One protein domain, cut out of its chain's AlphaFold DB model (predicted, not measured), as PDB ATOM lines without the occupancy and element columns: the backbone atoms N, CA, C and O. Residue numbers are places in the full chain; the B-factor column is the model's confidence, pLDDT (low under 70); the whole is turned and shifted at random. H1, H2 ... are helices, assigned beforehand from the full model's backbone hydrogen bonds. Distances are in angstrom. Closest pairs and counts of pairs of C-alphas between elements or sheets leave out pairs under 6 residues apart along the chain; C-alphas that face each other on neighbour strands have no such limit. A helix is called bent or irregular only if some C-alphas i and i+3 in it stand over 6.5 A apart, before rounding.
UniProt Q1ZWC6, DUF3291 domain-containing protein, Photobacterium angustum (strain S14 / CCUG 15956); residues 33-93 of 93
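This is residues 33 to 93 of the 93 residues of the protein "DUF3291 domain-containing protein" of Photobacterium angustum (strain S14 / CCUG 15956) (UniProt Q1ZWC6). Two helices, H1 and H2, sit apart on different sides of a middle made of loops, where residues around 69 and 70 of the long link come between them. The stretch before H1 runs past its side and then loops out and back into it, residues 45 to 52, of which 51 and 52 belong to H1, standing free; the last residues, 87 to 93, of which 87 to 90 belong to H2, also stand free. The printed part has 61 residues with two named helices, H1 then H2 along the chain, and no named strand; its class is all helix, though under half of the residues, 26 of 61, are in named elements. It is compact, with a radius of gyration of the C-alphas of 12.1 A, and spans 37 by 25 by 22 A.

The longest helix is H1, residues 51 to 64. H2, residues 79 to 90, is apart from it: no C-alpha of the one is within 8 A of the other. A long link of 14 residues, 65 to 78, joins them, and its C-alphas lie 2 to 13 A from the mean of all C-alphas. Residues 33 to 50, with no named element, lie 4 to 20 A from that mean by their C-alphas. In H1 and H2 every O i to N i+4 pair is within hydrogen-bond range, and neither helix is bent.

H1 has 14 residues and runs 19.9 A from C-alpha 51 at (71.775, 131.621, -8.398) to C-alpha 64 at (67.157, 141.730, 8.106). H2 has 12 residues and measures 16.9 A from first to last C-alpha, ending at C-alpha 90 at (71.483, 125.264, 17.081).

The C-alphas of Leu 33 and Ser 91, the two farthest apart, are 37.5 A from each other. Without the stretches that stand free, the body spans 31 by 20 by 15 A. The printed part has no cut and ends at residue 93, the chain's last. Its mean pLDDT is 94.1, and one residue, 93, is under 70.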
ATOM      1  N   LEU A  33      68.275 151.578  -7.761       86.75
ATOM      2  CA  LEU A  33      67.490 150.795  -6.816       86.75
ATOM      3  C   LEU A  33      67.601 151.431  -5.426       86.75
ATOM      4  O   LEU A  33      68.669 151.916  -5.050       86.75
ATOM      5  N   THR A  34      66.495 151.450  -4.685       89.50
ATOM      6  CA  THR A  34      66.435 151.918  -3.287       89.50
ATOM      7  C   THR A  34      66.921 150.858  -2.303       89.50
ATOM      8  O   THR A  34      67.376 151.190  -1.213       89.50
ATOM      9  N   GLU A  35      66.860 149.592  -2.705       93.12
ATOM     10  CA  GLU A  35      67.252 148.431  -1.909       93.12
ATOM     11  C   GLU A  35      68.640 147.904  -2.291       93.12
ATOM     12  O   GLU A  35      69.223 148.283  -3.312       93.12
ATOM     13  N   ALA A  36      69.168 146.983  -1.477       94.62
ATOM     14  CA  ALA A  36      70.405 146.276  -1.786       94.62
ATOM     15  C   ALA A  36      70.310 145.574  -3.153       94.62
ATOM     16  O   ALA A  36      69.309 144.930  -3.477       94.62
ATOM     17  N   ASN A  37      71.360 145.696  -3.965       93.06
ATOM     18  CA  ASN A  37      71.437 145.136  -5.320       93.06
ATOM     19  C   ASN A  37      72.630 144.189  -5.528       93.06
ATOM     20  O   ASN A  37      72.844 143.700  -6.633       93.06
ATOM     21  N   TYR A  38      73.395 143.940  -4.468       95.12
ATOM     22  CA  TYR A  38      74.416 142.908  -4.382       95.12
ATOM     23  C   TYR A  38      74.474 142.407  -2.939       95.12
ATOM     24  O   TYR A  38      74.040 143.102  -2.018       95.12
ATOM     25  N   VAL A  39      75.023 141.212  -2.762       97.75
ATOM     26  CA  VAL A  39      75.222 140.571  -1.464       97.75
ATOM     27  C   VAL A  39      76.552 139.826  -1.478       97.75
ATOM     28  O   VAL A  39      76.990 139.338  -2.521       97.75
ATOM     29  N   LEU A  40      77.195 139.786  -0.320       97.69
ATOM     30  CA  LEU A  40      78.363 138.992   0.016       97.69
ATOM     31  C   LEU A  40      77.946 137.998   1.101       97.69
ATOM     32  O   LEU A  40      77.142 138.325   1.976       97.69
ATOM     33  N   TRP A  41      78.478 136.786   1.034       97.62
ATOM     34  CA  TRP A  41      78.309 135.767   2.061       97.62
ATOM     35  C   TRP A  41      79.487 134.796   1.991       97.62
ATOM     36  O   TRP A  41      80.138 134.681   0.948       97.62
ATOM     37  N   TRP A  42      79.762 134.126   3.104       97.19
ATOM     38  CA  TRP A  42      80.767 133.070   3.172       97.19
ATOM     39  C   TRP A  42      80.171 131.747   2.685       97.19
ATOM     40  O   TRP A  42      78.994 131.472   2.923       97.19
ATOM     41  N   ILE A  43      80.982 130.957   1.988       95.38
ATOM     42  CA  ILE A  43      80.661 129.596   1.543       95.38
ATOM     43  C   ILE A  43      81.728 128.648   2.080       95.38
ATOM     44  O   ILE A  43      82.843 129.090   2.365       95.38
ATOM     45  N   GLU A  44      81.393 127.369   2.210       92.69
ATOM     46  CA  GLU A  44      82.379 126.355   2.577       92.69
ATOM     47  C   GLU A  44      83.312 126.031   1.402       92.69
ATOM     48  O   GLU A  44      82.947 126.152   0.226       92.69
ATOM     49  N   ASP A  45      84.525 125.582   1.720       90.81
ATOM     50  CA  ASP A  45      85.487 125.151   0.710       90.81
ATOM     51  C   ASP A  45      84.920 123.999  -0.132       90.81
ATOM     52  O   ASP A  45      84.443 122.985   0.374       90.81
ATOM     53  N   GLY A  46      84.998 124.153  -1.455       90.50
ATOM     54  CA  GLY A  46      84.464 123.182  -2.412       90.50
ATOM     55  C   GLY A  46      82.964 123.320  -2.690       90.50
ATOM     56  O   GLY A  46      82.461 122.656  -3.599       90.50
ATOM     57  N   GLU A  47      82.251 124.203  -1.987       92.25
ATOM     58  CA  GLU A  47      80.871 124.534  -2.320       92.25
ATOM     59  C   GLU A  47      80.811 125.404  -3.586       92.25
ATOM     60  O   GLU A  47      81.550 126.376  -3.752       92.25
ATOM     61  N   ILE A  48      79.890 125.075  -4.495       94.06
ATOM     62  CA  ILE A  48      79.589 125.910  -5.661       94.06
ATOM     63  C   ILE A  48      78.209 126.537  -5.443       94.06
ATOM     64  O   ILE A  48      77.199 125.831  -5.538       94.06
ATOM     65  N   PRO A  49      78.122 127.853  -5.173       95.62
ATOM     66  CA  PRO A  49      76.845 128.501  -4.954       95.62
ATOM     67  C   PRO A  49      75.998 128.485  -6.225       95.62
ATOM     68  O   PRO A  49      76.500 128.557  -7.350       95.62
ATOM     69  N   THR A  50      74.684 128.452  -6.035       96.56
ATOM     70  CA  THR A  50      73.704 128.553  -7.117       96.56
ATOM     71  C   THR A  50      73.126 129.969  -7.190       96.56
ATOM     72  O   THR A  50      73.171 130.718  -6.208       96.56
ATOM     73  N   PRO A  51      72.526 130.369  -8.325       96.56
ATOM     74  CA  PRO A  51      71.775 131.621  -8.398       96.56
ATOM     75  C   PRO A  51      70.679 131.728  -7.329       96.56
ATOM     76  O   PRO A  51      70.439 132.812  -6.806       96.56
ATOM     77  N   GLN A  52      70.047 130.611  -6.964       97.56
ATOM     78  CA  GLN A  52      69.023 130.552  -5.923       97.56
ATOM     79  C   GLN A  52      69.599 130.889  -4.542       97.56
ATOM     80  O   GLN A  52      68.964 131.633  -3.796       97.56
ATOM     81  N   HIS A  53      70.816 130.431  -4.225       97.38
ATOM     82  CA  HIS A  53      71.510 130.843  -2.999       97.38
ATOM     83  C   HIS A  53      71.719 132.361  -2.979       97.38
ATOM     84  O   HIS A  53      71.401 133.010  -1.987       97.38
ATOM     85  N   ALA A  54      72.179 132.945  -4.088       97.31
ATOM     86  CA  ALA A  54      72.400 134.388  -4.174       97.31
ATOM     87  C   ALA A  54      71.104 135.199  -3.985       97.31
ATOM     88  O   ALA A  54      71.125 136.224  -3.305       97.31
ATOM     89  N   VAL A  55      69.982 134.740  -4.555       97.81
ATOM     90  CA  VAL A  55      68.663 135.369  -4.368       97.81
ATOM     91  C   VAL A  55      68.250 135.324  -2.901       97.81
ATOM     92  O   VAL A  55      67.993 136.377  -2.326       97.81
ATOM     93  N   SER A  56      68.297 134.146  -2.273       98.12
ATOM     94  CA  SER A  56      67.923 133.980  -0.862       98.12
ATOM     95  C   SER A  56      68.774 134.851   0.073       98.12
ATOM     96  O   SER A  56      68.249 135.503   0.973       98.12
ATOM     97  N   ARG A  57      70.087 134.941  -0.172       98.12
ATOM     98  CA  ARG A  57      70.993 135.802   0.607       98.12
ATOM     99  C   ARG A  57      70.675 137.284   0.402       98.12
ATOM    100  O   ARG A  57      70.700 138.055   1.358       98.12
ATOM    101  N   LEU A  58      70.369 137.700  -0.827       98.25
ATOM    102  CA  LEU A  58      70.034 139.093  -1.130       98.25
ATOM    103  C   LEU A  58      68.702 139.511  -0.499       98.25
ATOM    104  O   LEU A  58      68.603 140.619   0.023       98.25
ATOM    105  N   GLU A  59      67.698 138.638  -0.534       98.25
ATOM    106  CA  GLU A  59      66.415 138.836   0.149       98.25
ATOM    107  C   GLU A  59      66.627 138.954   1.658       98.25
ATOM    108  O   GLU A  59      66.211 139.948   2.252       98.25
ATOM    109  N   HIS A  60      67.406 138.046   2.254       98.38
ATOM    110  CA  HIS A  60      67.749 138.123   3.671       98.38
ATOM    111  C   HIS A  60      68.400 139.466   4.038       98.38
ATOM    112  O   HIS A  60      68.009 140.079   5.030       98.38
ATOM    113  N   LEU A  61      69.362 139.953   3.244       98.50
ATOM    114  CA  LEU A  61      70.010 141.253   3.467       98.50
ATOM    115  C   LEU A  61      69.017 142.425   3.398       98.50
ATOM    116  O   LEU A  61      69.156 143.399   4.137       98.50
ATOM    117  N   ARG A  62      68.022 142.364   2.510       97.62
ATOM    118  CA  ARG A  62      66.995 143.412   2.393       97.62
ATOM    119  C   ARG A  62      66.053 143.424   3.590       97.62
ATOM    120  O   ARG A  62      65.697 144.499   4.058       97.62
ATOM    121  N   GLU A  63      65.678 142.248   4.074       98.00
ATOM    122  CA  GLU A  63      64.714 142.082   5.162       98.00
ATOM    123  C   GLU A  63      65.331 142.317   6.546       98.00
ATOM    124  O   GLU A  63      64.739 142.992   7.386       98.00
ATOM    125  N   HIS A  64      66.533 141.788   6.780       97.44
ATOM    126  CA  HIS A  64      67.157 141.730   8.106       97.44
ATOM    127  C   HIS A  64      68.329 142.705   8.262       97.44
ATOM    128  O   HIS A  64      68.827 142.907   9.370       97.44
ATOM    129  N   GLY A  65      68.776 143.322   7.167       97.25
ATOM    130  CA  GLY A  65      69.992 144.120   7.151       97.25
ATOM    131  C   GLY A  65      71.254 143.260   7.199       97.25
ATOM    132  O   GLY A  65      71.273 142.101   6.792       97.25
ATOM    133  N   GLU A  66      72.343 143.878   7.647       98.06
ATOM    134  CA  GLU A  66      73.683 143.295   7.638       98.06
ATOM    135  C   GLU A  66      73.825 142.210   8.718       98.06
ATOM    136  O   GLU A  66      73.743 142.507   9.912       98.06
ATOM    137  N   THR A  67      74.093 140.967   8.314       97.88
ATOM    138  CA  THR A  67      74.349 139.840   9.229       97.88
ATOM    139  C   THR A  67      75.508 138.969   8.730       97.88
ATOM    140  O   THR A  67      75.845 139.028   7.545       97.88
ATOM    141  N   PRO A  68      76.095 138.096   9.575       97.56
ATOM    142  CA  PRO A  68      77.082 137.118   9.106       97.56
ATOM    143  C   PRO A  68      76.550 136.209   7.986       97.56
ATOM    144  O   PRO A  68      77.304 135.788   7.111       97.56
ATOM    145  N   TYR A  69      75.234 135.955   7.973       97.62
ATOM    146  CA  TYR A  69      74.558 135.180   6.934       97.62
ATOM    147  C   TYR A  69      74.515 135.917   5.585       97.62
ATOM    148  O   TYR A  69      74.674 135.292   4.539       97.62
ATOM    149  N   ALA A  70      74.299 137.231   5.566       98.12
ATOM    150  CA  ALA A  70      74.253 138.012   4.334       98.12
ATOM    151  C   ALA A  70      74.634 139.472   4.602       98.12
ATOM    152  O   ALA A  70      74.001 140.150   5.413       98.12
ATOM    153  N   PHE A  71      75.647 139.974   3.896       97.94
ATOM    154  CA  PHE A  71      76.198 141.305   4.145       97.94
ATOM    155  C   PHE A  71      76.676 142.013   2.877       97.94
ATOM    156  O   PHE A  71      76.681 141.461   1.779       97.94
ATOM    157  N   SER A  72      77.065 143.276   3.009       96.50
ATOM    158  CA  SER A  72      77.665 144.082   1.946       96.50
ATOM    159  C   SER A  72      79.034 144.619   2.366       96.50
ATOM    160  O   SER A  72      79.506 144.382   3.477       96.50
ATOM    161  N   PHE A  73      79.686 145.421   1.516       94.75
ATOM    162  CA  PHE A  73      80.950 146.069   1.895       94.75
ATOM    163  C   PHE A  73      80.837 147.051   3.071       94.75
ATOM    164  O   PHE A  73      81.867 147.547   3.534       94.75
ATOM    165  N   LYS A  74      79.618 147.356   3.536       94.19
ATOM    166  CA  LYS A  74      79.380 148.155   4.744       94.19
ATOM    167  C   LYS A  74      79.822 147.430   6.018       94.19
ATOM    168  O   LYS A  74      80.132 148.101   6.999       94.19
ATOM    169  N   SER A  75      79.897 146.102   5.975       95.62
ATOM    170  CA  SER A  75      80.243 145.251   7.111       95.62
ATOM    171  C   SER A  75      81.540 144.483   6.861       95.62
ATOM    172  O   SER A  75      82.053 144.417   5.740       95.62
ATOM    173  N   ARG A  76      82.111 143.926   7.932       92.88
ATOM    174  CA  ARG A  76      83.360 143.146   7.906       92.88
ATOM    175  C   ARG A  76      83.195 141.819   8.652       92.88
ATOM    176  O   ARG A  76      84.036 141.492   9.480       92.88
ATOM    177  N   PHE A  77      82.104 141.103   8.385       96.50
ATOM    178  CA  PHE A  77      81.909 139.773   8.957       96.50
ATOM    179  C   PHE A  77      82.972 138.811   8.444       96.50
ATOM    180  O   PHE A  77      83.374 138.887   7.285       96.50
ATOM    181  N   THR A  78      83.393 137.912   9.315       96.31
ATOM    182  CA  THR A  78      84.358 136.838   9.095       96.31
ATOM    183  C   THR A  78      83.631 135.494   8.989       96.31
ATOM    184  O   THR A  78      82.456 135.411   9.361       96.31
ATOM    185  N   PRO A  79      84.287 134.435   8.486       95.31
ATOM    186  CA  PRO A  79      83.722 133.088   8.540       95.31
ATOM    187  C   PRO A  79      83.383 132.652   9.974       95.31
ATOM    188  O   PRO A  79      82.345 132.034  10.189       95.31
ATOM    189  N   ASP A  80      84.189 133.049  10.965       96.31
ATOM    190  CA  ASP A  80      83.939 132.744  12.378       96.31
ATOM    191  C   ASP A  80      82.618 133.348  12.881       96.31
ATOM    192  O   ASP A  80      81.884 132.706  13.630       96.31
ATOM    193  N   ASP A  81      82.256 134.552  12.423       96.56
ATOM    194  CA  ASP A  81      80.973 135.173  12.778       96.56
ATOM    195  C   ASP A  81      79.771 134.359  12.266       96.56
ATOM    196  O   ASP A  81      78.712 134.348  12.898       96.56
ATOM    197  N   LEU A  82      79.918 133.691  11.115       95.25
ATOM    198  CA  LEU A  82      78.887 132.808  10.567       95.25
ATOM    199  C   LEU A  82      78.776 131.523  11.396       95.25
ATOM    200  O   LEU A  82      77.669 131.136  11.761       95.25
ATOM    201  N   LEU A  83      79.908 130.921  11.765       94.12
ATOM    202  CA  LEU A  83      79.932 129.723  12.610       94.12
ATOM    203  C   LEU A  83      79.292 129.982  13.980       94.12
ATOM    204  O   LEU A  83      78.460 129.200  14.438       94.12
ATOM    205  N   LEU A  84      79.598 131.124  14.603       94.19
ATOM    206  CA  LEU A  84      78.983 131.530  15.871       94.19
ATOM    207  C   LEU A  84      77.464 131.716  15.747       94.19
ATOM    208  O   LEU A  84      76.718 131.383  16.670       94.19
ATOM    209  N   LEU A  85      76.983 132.244  14.616       91.31
ATOM    210  CA  LEU A  85      75.549 132.367  14.356       91.31
ATOM    211  C   LEU A  85      74.879 130.986  14.284       91.31
ATOM    212  O   LEU A  85      73.825 130.786  14.895       91.31
ATOM    213  N   ASP A  86      75.497 130.035  13.589       90.94
ATOM    214  CA  ASP A  86      74.971 128.679  13.435       90.94
ATOM    215  C   ASP A  86      74.944 127.913  14.769       90.94
ATOM    216  O   ASP A  86      73.960 127.227  15.075       90.94
ATOM    217  N   GLU A  87      75.957 128.096  15.621       92.19
ATOM    218  CA  GLU A  87      75.983 127.560  16.988       92.19
ATOM    219  C   GLU A  87      74.846 128.131  17.850       92.19
ATOM    220  O   GLU A  87      74.115 127.381  18.507       92.19
ATOM    221  N   LEU A  88      74.639 129.452  17.818       89.25
ATOM    222  CA  LEU A  88      73.581 130.120  18.583       89.25
ATOM    223  C   LEU A  88      72.176 129.673  18.158       89.25
ATOM    224  O   LEU A  88      71.293 129.523  19.008       89.25
ATOM    225  N   ILE A  89      71.958 129.460  16.858       88.38
ATOM    226  CA  ILE A  89      70.688 128.952  16.324       88.38
ATOM    227  C   ILE A  89      70.481 127.489  16.729       88.38
ATOM    228  O   ILE A  89      69.359 127.097  17.057       88.38
ATOM    229  N   SER A  90      71.543 126.684  16.719       85.75
ATOM    230  CA  SER A  90      71.483 125.264  17.081       85.75
ATOM    231  C   SER A  90      71.232 125.061  18.576       85.75
ATOM    232  O   SER A  90      70.465 124.182  18.948       85.75
ATOM    233  N   SER A  91      71.787 125.919  19.436       83.19
ATOM    234  CA  SER A  91      71.578 125.873  20.891       83.19
ATOM    235  C   SER A  91      70.174 126.298  21.345       83.19
ATOM    236  O   SER A  91      69.822 126.078  22.503       83.19
ATOM    237  N   LYS A  92      69.392 126.966  20.488       74.44
ATOM    238  CA  LYS A  92      68.025 127.424  20.798       74.44
ATOM    239  C   LYS A  92      66.934 126.451  20.333       74.44
ATOM    240  O   LYS A  92      65.758 126.761  20.529       74.44
ATOM    241  N   ARG A  93      67.307 125.335  19.700       62.16
ATOM    242  CA  ARG A  93      66.391 124.279  19.247       62.16
ATOM    243  C   ARG A  93      66.325 123.112  20.220       62.16
ATOM    244  O   ARG A  93      67.321 122.879  20.934       62.16
TER     245      ARG A  93